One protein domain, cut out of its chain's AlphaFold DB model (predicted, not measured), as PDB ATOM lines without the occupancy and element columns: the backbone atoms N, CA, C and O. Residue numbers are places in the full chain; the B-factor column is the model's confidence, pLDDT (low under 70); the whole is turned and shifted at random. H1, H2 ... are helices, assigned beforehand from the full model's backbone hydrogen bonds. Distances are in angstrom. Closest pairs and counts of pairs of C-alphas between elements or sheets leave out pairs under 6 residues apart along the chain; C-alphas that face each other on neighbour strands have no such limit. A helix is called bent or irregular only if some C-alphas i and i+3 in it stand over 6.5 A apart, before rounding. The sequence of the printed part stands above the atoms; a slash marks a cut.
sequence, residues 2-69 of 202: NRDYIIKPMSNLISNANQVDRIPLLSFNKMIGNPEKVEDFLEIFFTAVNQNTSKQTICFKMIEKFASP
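AT A GLANCE: This is residues 2 to 69 of the 202 residues of an uncharacterized protein of Acetoanaerobium noterae (UniProt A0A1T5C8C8). H5 lies at the core of a compact cluster of helices, with H3 side by side with it and H4 meeting its first part as a V. The short helix H2 packs on the first part of H3 and bridges the open end of the V, from the start of H4 to the end of H5, while the very short H1 sits at the outer end, by the start of H4. The printed part has 68 residues with five named helices, H1 to H5 in chain order, and no named strand; its class is all helix. The radius of gyration of the C-alphas is 11.1 A, and the C-alphas span 31 by 27 by 20 A.

IN THESE COORDINATES: H1, residues 3 to 6, begins with C-alpha 3 at (99.737, 112.173, 100.996) and is 5.3 A long from first to last C-alpha. H2, residues 10 to 16, is 10.0 A long. H3, residues 19 to 32, is the longest helix, 20.8 A, and is irregular: C-alphas 20 and 23 are 7.0 A apart. H4, residues 38 to 50, is 18.0 A long and begins with C-alpha 38 at (99.741, 102.779, 105.116). H5, residues 55 to 66, is 16.5 A long and ends with C-alpha 66 at (88.980, 98.786, 106.071).

HOW THE PARTS SIT: H5 touches H3 at a shallow tilt of 24 degrees, opposite ways; their closest C-alphas, of Leu 25 and Met 62, are 6.2 A apart. H4 and H5 form a helical hairpin at a steep tilt of 44 degrees; H5 touches H4 with residues 55 to 59 alone, and the closest C-alphas, of Ala 48 and Gln 56, are 5.0 A apart. H2 and H3 form another helical hairpin, at a shallow tilt of 11 degrees; H3 touches H2 with residues 22 to 26 alone, closest at the C-alphas of Ile 14 and Arg 22, 5.8 A. With 2 of these 3 tilts shallow, the helix packing is only just mostly aligned. H2 is close to but not clearly touching H4, with the C-alphas of Met 10 and Val 38 at 5.9 A, and H5, with those of Leu 13 and Phe 66 at 6.6 A. H1 only just touches H4, with 3 pairs of C-alphas within 8 A, the closest those of Ile 6 and Val 38 at 5.0 A. H1 is apart from H2, H3 and H5. Every O i to N i+4 pair is within hydrogen-bond range in H2, H4 and H5, against 8 of 10 in H3; H1 is too short for such a pair.

THE WHOLE: The two C-alphas farthest apart, of Gln 19 and Gln 51, are 32.1 A apart. The printed part has no cut, and the four links between its helices are tight. The mean pLDDT of the printed part is 94.6, and no printed residue is under 70.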
ATOM      1  N   ASN A   2      95.911 110.298  98.610       81.88
ATOM      2  CA  ASN A   2      96.275 111.522  99.349       81.88
ATOM      3  C   ASN A   2      97.544 111.288 100.201       81.88
ATOM      4  O   ASN A   2      97.636 110.262 100.877       81.88
ATOM      5  N   ARG A   3      98.499 112.233 100.193       80.56
ATOM      6  CA  ARG A   3      99.737 112.173 100.996       80.56
ATOM      7  C   ARG A   3      99.457 111.963 102.485       80.56
ATOM      8  O   ARG A   3     100.121 111.139 103.105       80.56
ATOM      9  N   ASP A   4      98.431 112.619 103.017       86.69
ATOM     10  CA  ASP A   4      98.066 112.512 104.435       86.69
ATOM     11  C   ASP A   4      97.546 111.115 104.798       86.69
ATOM     12  O   ASP A   4      97.674 110.663 105.935       86.69
ATOM     13  N   TYR A   5      96.979 110.401 103.823       90.50
ATOM     14  CA  TYR A   5      96.486 109.044 104.028       90.50
ATOM     15  C   TYR A   5      97.625 108.018 104.035       90.50
ATOM     16  O   TYR A   5      97.602 107.084 104.831       90.50
ATOM     17  N   ILE A   6      98.645 108.207 103.193       92.75
ATOM     18  CA  ILE A   6      99.796 107.296 103.068       92.75
ATOM     19  C   ILE A   6     100.617 107.235 104.368       92.75
ATOM     20  O   ILE A   6     101.067 106.167 104.776       92.75
ATOM     21  N   ILE A   7     100.760 108.367 105.061       95.19
ATOM     22  CA  ILE A   7     101.489 108.438 106.338       95.19
ATOM     23  C   ILE A   7     100.642 108.017 107.546       95.19
ATOM     24  O   ILE A   7     101.133 108.008 108.677       95.19
ATOM     25  N   LYS A   8      99.355 107.706 107.340       95.75
ATOM     26  CA  LYS A   8      98.433 107.386 108.426       95.75
ATOM     27  C   LYS A   8      98.874 106.088 109.118       95.75
ATOM     28  O   LYS A   8      99.158 105.104 108.433       95.75
ATOM     29  N   PRO A   9      98.878 106.043 110.462       96.88
ATOM     30  CA  PRO A   9      99.162 104.816 111.190       96.88
ATOM     31  C   PRO A   9      98.153 103.709 110.867       96.88
ATOM     32  O   PRO A   9      96.941 103.944 110.887       96.88
ATOM     33  N   MET A  10      98.628 102.482 110.659       97.06
ATOM     34  CA  MET A  10      97.772 101.305 110.463       97.06
ATOM     35  C   MET A  10      96.855 101.067 111.663       97.06
ATOM     36  O   MET A  10      95.689 100.712 111.496       97.06
ATOM     37  N   SER A  11      97.333 101.354 112.876       95.31
ATOM     38  CA  SER A  11      96.525 101.312 114.101       95.31
ATOM     39  C   SER A  11      95.283 102.205 114.020       95.31
ATOM     40  O   SER A  11      94.222 101.805 114.501       95.31
ATOM     41  N   ASN A  12      95.375 103.359 113.348       95.88
ATOM     42  CA  ASN A  12      94.242 104.257 113.136       95.88
ATOM     43  C   ASN A  12      93.244 103.690 112.120       95.88
ATOM     44  O   ASN A  12      92.046 103.922 112.254       95.88
ATOM     45  N   LEU A  13      93.692 102.968 111.089       95.31
ATOM     46  CA  LEU A  13      92.768 102.293 110.167       95.31
ATOM     47  C   LEU A  13      92.030 101.156 110.885       95.31
ATOM     48  O   LEU A  13      90.815 101.026 110.764       95.31
ATOM     49  N   ILE A  14      92.756 100.369 111.683       96.19
ATOM     50  CA  ILE A  14      92.198  99.239 112.434       96.19
ATOM     51  C   ILE A  14      91.195  99.717 113.492       96.19
ATOM     52  O   ILE A  14      90.133  99.117 113.638       96.19
ATOM     53  N   SER A  15      91.495 100.796 114.219       94.19
ATOM     54  CA  SER A  15      90.600 101.325 115.256       94.19
ATOM     55  C   SER A  15      89.320 101.938 114.683       94.19
ATOM     56  O   SER A  15      88.257 101.794 115.288       94.19
ATOM     57  N   ASN A  16      89.395 102.559 113.503       93.00
ATOM     58  CA  ASN A  16      88.241 103.154 112.824       93.00
ATOM     59  C   ASN A  16      87.373 102.132 112.076       93.00
ATOM     60  O   ASN A  16      86.248 102.453 111.702       93.00
ATOM     61  N   ALA A  17      87.855 100.904 111.873       92.75
ATOM     62  CA  ALA A  17      87.067  99.850 111.248       92.75
ATOM     63  C   ALA A  17      85.875  99.415 112.121       92.75
ATOM     64  O   ALA A  17      85.858  99.593 113.351       92.75
ATOM     65  N   ASN A  18      84.898  98.776 111.472       89.31
ATOM     66  CA  ASN A  18      83.739  98.172 112.130       89.31
ATOM     67  C   ASN A  18      84.172  97.259 113.280       89.31
ATOM     68  O   ASN A  18      85.119  96.485 113.140       89.31
ATOM     69  N   GLN A  19      83.438  97.290 114.395       89.31
ATOM     70  CA  GLN A  19      83.795  96.551 115.613       89.31
ATOM     71  C   GLN A  19      84.039  95.054 115.354       89.31
ATOM     72  O   GLN A  19      85.002  94.491 115.871       89.31
ATOM     73  N   VAL A  20      83.213  94.435 114.503       89.75
ATOM     74  CA  VAL A  20      83.327  93.017 114.116       89.75
ATOM     75  C   VAL A  20      84.590  92.698 113.306       89.75
ATOM     76  O   VAL A  20      85.041  91.555 113.294       89.75
ATOM     77  N   ASP A  21      85.180  93.693 112.642       92.12
ATOM     78  CA  ASP A  21      86.346  93.536 111.772       92.12
ATOM     79  C   ASP A  21      87.674  93.839 112.489       92.12
ATOM     80  O   ASP A  21      88.723  93.400 112.018       92.12
ATOM     81  N   ARG A  22      87.655  94.505 113.654       94.25
ATOM     82  CA  ARG A  22      88.874  94.917 114.382       94.25
ATOM     83  C   ARG A  22      89.764  93.744 114.796       94.25
ATOM     84  O   ARG A  22      90.968  93.782 114.562       94.25
ATOM     85  N   ILE A  23      89.190  92.693 115.388       94.62
ATOM     86  CA  ILE A  23      89.952  91.505 115.821       94.62
ATOM     87  C   ILE A  23      90.588  90.787 114.614       94.62
ATOM     88  O   ILE A  23      91.800  90.553 114.642       94.62
ATOM     89  N   PRO A  24      89.839  90.481 113.530       95.06
ATOM     90  CA  PRO A  24      90.437  89.971 112.299       95.06
ATOM     91  C   PRO A  24      91.563  90.856 111.755       95.06
ATOM     92  O   PRO A  24      92.618  90.339 111.398       95.06
ATOM     93  N   LEU A  25      91.363  92.175 111.725       97.12
ATOM     94  CA  LEU A  25      92.352  93.125 111.219       97.12
ATOM     95  C   LEU A  25      93.649  93.118 112.035       97.12
ATOM     96  O   LEU A  25      94.720  93.128 111.439       97.12
ATOM     97  N   LEU A  26      93.580  93.028 113.367       97.19
ATOM     98  CA  LEU A  26      94.770  92.884 114.219       97.19
ATOM     99  C   LEU A  26      95.544  91.597 113.904       97.19
ATOM    100  O   LEU A  26      96.771  91.618 113.797       97.19
ATOM    101  N   SER A  27      94.831  90.482 113.716       97.50
ATOM    102  CA  SER A  27      95.444  89.204 113.339       97.50
ATOM    103  C   SER A  27      96.124  89.292 111.970       97.50
ATOM    104  O   SER A  27      97.295  88.938 111.829       97.50
ATOM    105  N   PHE A  28      95.431  89.845 110.973       97.69
ATOM    106  CA  PHE A  28      95.978  90.028 109.630       97.69
ATOM    107  C   PHE A  28      97.189  90.957 109.614       97.69
ATOM    108  O   PHE A  28      98.189  90.610 108.989       97.69
ATOM    109  N   ASN A  29      97.145  92.064 110.362       97.62
ATOM    110  CA  ASN A  29      98.269  92.988 110.494       97.62
ATOM    111  C   ASN A  29      99.523  92.264 111.003       97.62
ATOM    112  O   ASN A  29     100.600  92.410 110.428       97.62
ATOM    113  N   LYS A  30      99.370  91.387 112.005       97.56
ATOM    114  CA  LYS A  30     100.464  90.545 112.510       97.56
ATOM    115  C   LYS A  30     100.990  89.572 111.455       97.56
ATOM    116  O   LYS A  30     102.201  89.420 111.327       97.56
ATOM    117  N   MET A  31     100.108  88.932 110.687       97.06
ATOM    118  CA  MET A  31     100.495  87.955 109.658       97.06
ATOM    119  C   MET A  31     101.314  88.564 108.513       97.06
ATOM    120  O   MET A  31     102.118  87.861 107.900       97.06
ATOM    121  N   ILE A  32     101.123  89.851 108.215       97.12
ATOM    122  CA  ILE A  32     101.880  90.540 107.162       97.12
ATOM    123  C   ILE A  32     103.147  91.237 107.674       97.12
ATOM    124  O   ILE A  32     103.936  91.688 106.850       97.12
ATOM    125  N   GLY A  33     103.393  91.240 108.990       96.38
ATOM    126  CA  GLY A  33     104.619  91.771 109.600       96.38
ATOM    127  C   GLY A  33     104.446  93.051 110.420       96.38
ATOM    128  O   GLY A  33     105.446  93.673 110.745       96.38
ATOM    129  N   ASN A  34     103.214  93.422 110.782       97.25
ATOM    130  CA  ASN A  34     102.867  94.650 111.507       97.25
ATOM    131  C   ASN A  34     103.385  95.938 110.843       97.25
ATOM    132  O   ASN A  34     104.152  96.662 111.475       97.25
ATOM    133  N   PRO A  35     102.957  96.257 109.606       97.81
ATOM    134  CA  PRO A  35     103.239  97.570 109.032       97.81
ATOM    135  C   PRO A  35     102.755  98.676 109.978       97.81
ATOM    136  O   PRO A  35     101.656  98.581 110.540       97.81
ATOM    137  N   GLU A  36     103.571  99.711 110.167       96.94
ATOM    138  CA  GLU A  36     103.251 100.809 111.080       96.94
ATOM    139  C   GLU A  36     102.352 101.838 110.396       96.94
ATOM    140  O   GLU A  36     101.419 102.359 111.016       96.94
ATOM    141  N   LYS A  37     102.585 102.084 109.104       97.50
ATOM    142  CA  LYS A  37     101.861 103.058 108.283       97.50
ATOM    143  C   LYS A  37     101.250 102.431 107.032       97.50
ATOM    144  O   LYS A  37     101.581 101.313 106.634       97.50
ATOM    145  N   VAL A  38     100.352 103.181 106.392       97.25
ATOM    146  CA  VAL A  38      99.741 102.779 105.116       97.25
ATOM    147  C   VAL A  38     100.796 102.598 104.018       97.25
ATOM    148  O   VAL A  38     100.656 101.671 103.226       97.25
ATOM    149  N   GLU A  39     101.857 103.411 103.977       97.06
ATOM    150  CA  GLU A  39     102.978 103.216 103.037       97.06
ATOM    151  C   GLU A  39     103.617 101.828 103.152       97.06
ATOM    152  O   GLU A  39     103.689 101.115 102.149       97.06
ATOM    153  N   ASP A  40     103.973 101.405 104.368       97.88
ATOM    154  CA  ASP A  40     104.581 100.094 104.623       97.88
ATOM    155  C   ASP A  40     103.630  98.965 104.199       97.88
ATOM    156  O   ASP A  40     104.025  97.967 103.591       97.88
ATOM    157  N   PHE A  41     102.336  99.132 104.495       98.12
ATOM    158  CA  PHE A  41     101.304  98.193 104.075       98.12
ATOM    159  C   PHE A  41     101.219  98.085 102.547       98.12
ATOM    160  O   PHE A  41     101.145  96.973 102.022       98.12
ATOM    161  N   LEU A  42     101.232  99.212 101.829       97.00
ATOM    162  CA  LEU A  42     101.172  99.231 100.367       97.00
ATOM    163  C   LEU A  42     102.420  98.602  99.745       97.00
ATOM    164  O   LEU A  42     102.290  97.844  98.786       97.00
ATOM    165  N   GLU A  43     103.608  98.848 100.299       97.56
ATOM    166  CA  GLU A  43     104.844  98.211  99.837       97.56
ATOM    167  C   GLU A  43     104.770  96.685  99.975       97.56
ATOM    168  O   GLU A  43     105.044  95.953  99.015       97.56
ATOM    169  N   ILE A  44     104.322  96.194 101.136       98.00
ATOM    170  CA  ILE A  44     104.106  94.761 101.375       98.00
ATOM    171  C   ILE A  44     103.068  94.211 100.398       98.00
ATOM    172  O   ILE A  44     103.268  93.143  99.816       98.00
ATOM    173  N   PHE A  45     101.964  94.931 100.211       97.31
ATOM    174  CA  PHE A  45     100.868  94.516  99.352       97.31
ATOM    175  C   PHE A  45     101.301  94.397  97.888       97.31
ATOM    176  O   PHE A  45     101.137  93.329  97.297       97.31
ATOM    177  N   PHE A  46     101.907  95.436  97.312       95.62
ATOM    178  CA  PHE A  46     102.346  95.416  95.918       95.62
ATOM    179  C   PHE A  46     103.483  94.421  95.685       95.62
ATOM    180  O   PHE A  46     103.459  93.699  94.688       95.62
ATOM    181  N   THR A  47     104.426  94.298  96.623       96.44
ATOM    182  CA  THR A  47     105.445  93.239  96.576       96.44
ATOM    183  C   THR A  47     104.794  91.859  96.547       96.44
ATOM    184  O   THR A  47     105.132  91.028  95.704       96.44
ATOM    185  N   ALA A  48     103.814  91.618  97.421       95.50
ATOM    186  CA  ALA A  48     103.129  90.338  97.500       95.50
ATOM    187  C   ALA A  48     102.311  90.015  96.243       95.50
ATOM    188  O   ALA A  48     102.291  88.853  95.836       95.50
ATOM    189  N   VAL A  49     101.662  91.015  95.635       94.62
ATOM    190  CA  VAL A  49     100.927  90.885  94.367       94.62
ATOM    191  C   VAL A  49     101.884  90.547  93.227       94.62
ATOM    192  O   VAL A  49     101.665  89.563  92.522       94.62
ATOM    193  N   ASN A  50     102.983  91.295  93.095       92.75
ATOM    194  CA  ASN A  50     103.975  91.097  92.034       92.75
ATOM    195  C   ASN A  50     104.675  89.736  92.132       92.75
ATOM    196  O   ASN A  50     104.941  89.096  91.119       92.75
ATOM    197  N   GLN A  51     104.952  89.276  93.353       93.81
ATOM    198  CA  GLN A  51     105.571  87.973  93.615       93.81
ATOM    199  C   GLN A  51     104.550  86.827  93.721       93.81
ATOM    200  O   GLN A  51     104.937  85.683  93.955       93.81
ATOM    201  N   ASN A  52     103.252  87.117  93.583       90.25
ATOM    202  CA  ASN A  52     102.147  86.170  93.728       90.25
ATOM    203  C   ASN A  52     102.210  85.325  95.024       90.25
ATOM    204  O   ASN A  52     101.972  84.117  95.021       90.25
ATOM    205  N   THR A  53     102.541  85.954  96.154       93.69
ATOM    206  CA  THR A  53     102.642  85.263  97.454       93.69
ATOM    207  C   THR A  53     101.291  85.190  98.165       93.69
ATOM    208  O   THR A  53     100.365  85.939  97.858       93.69
ATOM    209  N   SER A  54     101.169  84.329  99.179       90.94
ATOM    210  CA  SER A  54      99.946  84.210  99.992       90.94
ATOM    211  C   SER A  54      99.591  85.487 100.770       90.94
ATOM    212  O   SER A  54      98.424  85.690 101.116       90.94
ATOM    213  N   LYS A  55     100.564  86.380 101.010       95.56
ATOM    214  CA  LYS A  55     100.342  87.659 101.703       95.56
ATOM    215  C   LYS A  55      99.383  88.577 100.949       95.56
ATOM    216  O   LYS A  55      98.666  89.335 101.599       95.56
ATOM    217  N   GLN A  56      99.303  88.478  99.618       95.31
ATOM    218  CA  GLN A  56      98.403  89.323  98.826       95.31
ATOM    219  C   GLN A  56      96.938  89.123  99.249       95.31
ATOM    220  O   GLN A  56      96.209  90.089  99.437       95.31
ATOM    221  N   THR A  57      96.525  87.875  99.506       93.75
ATOM    222  CA  THR A  57      95.156  87.537  99.916       93.75
ATOM    223  C   THR A  57      94.825  88.135 101.278       93.75
ATOM    224  O   THR A  57      93.703  88.579 101.508       93.75
ATOM    225  N   ILE A  58      95.802  88.167 102.188       96.31
ATOM    226  CA  ILE A  58      95.642  88.793 103.505       96.31
ATOM    227  C   ILE A  58      95.494  90.308 103.341       96.31
ATOM    228  O   ILE A  58      94.581  90.890 103.921       96.31
ATOM    229  N   CYS A  59      96.320  90.930 102.497       97.50
ATOM    230  CA  CYS A  59      96.245  92.363 102.218       97.50
ATOM    231  C   CYS A  59      94.898  92.753 101.593       97.50
ATOM    232  O   CYS A  59      94.257  93.689 102.065       97.50
ATOM    233  N   PHE A  60      94.401  91.991 100.615       96.25
ATOM    234  CA  PHE A  60      93.074  92.217 100.036       96.25
ATOM    235  C   PHE A  60      91.951  92.101 101.073       96.25
ATOM    236  O   PHE A  60      91.062  92.948 101.103       96.25
ATOM    237  N   LYS A  61      92.006  91.107 101.972       94.62
ATOM    238  CA  LYS A  61      91.043  90.986 103.084       94.62
ATOM    239  C   LYS A  61      91.118  92.166 104.048       94.62
ATOM    240  O   LYS A  61      90.094  92.569 104.593       94.62
ATOM    241  N   MET A  62      92.311  92.708 104.292       96.75
ATOM    242  CA  MET A  62      92.461  93.921 105.095       96.75
ATOM    243  C   MET A  62      91.812  95.115 104.395       96.75
ATOM    244  O   MET A  62      91.008  95.795 105.023       96.75
ATOM    245  N   ILE A  63      92.064  95.315 103.098       95.94
ATOM    246  CA  ILE A  63      91.453  96.392 102.300       95.94
ATOM    247  C   ILE A  63      89.922  96.289 102.298       95.94
ATOM    248  O   ILE A  63      89.246  97.276 102.588       95.94
ATOM    249  N   GLU A  64      89.379  95.090 102.069       93.31
ATOM    250  CA  GLU A  64      87.935  94.816 102.130       93.31
ATOM    251  C   GLU A  64      87.331  95.254 103.475       93.31
ATOM    252  O   GLU A  64      86.256  95.853 103.529       93.31
ATOM    253  N   LYS A  65      88.031  94.957 104.576       93.19
ATOM    254  CA  LYS A  65      87.583  95.239 105.945       93.19
ATOM    255  C   LYS A  65      87.773  96.686 106.368       93.19
ATOM    256  O   LYS A  65      86.958  97.185 107.140       93.19
ATOM    257  N   PHE A  66      88.819  97.349 105.883       94.19
ATOM    258  CA  PHE A  66      88.980  98.786 106.071       94.19
ATOM    259  C   PHE A  66      87.862  99.548 105.372       94.19
ATOM    260  O   PHE A  66      87.423 100.562 105.902       94.19
ATOM    261  N   ALA A  67      87.400  99.051 104.214       91.25
ATOM    262  CA  ALA A  67      86.367  99.692 103.404       91.25
ATOM    263  C   ALA A  67      86.651 101.196 103.214       91.25
ATOM    264  O   ALA A  67      85.749 102.028 103.269       91.25
ATOM    265  N   SER A  68      87.930 101.536 103.019       93.00
ATOM    266  CA  SER A  68      88.382 102.914 102.852       93.00
ATOM    267  C   SER A  68      88.450 103.242 101.362       93.00
ATOM    268  O   SER A  68      89.171 102.541 100.639       93.00
ATOM    269  N   PRO A  69      87.743 104.278 100.875       93.75
ATOM    270  CA  PRO A  69      87.755 104.626  99.458       93.75
ATOM    271  C   PRO A  69      89.142 104.984  98.906       93.75
ATOM    272  O   PRO A  69      89.382 104.885  97.708       93.75
TER     273      PRO A  69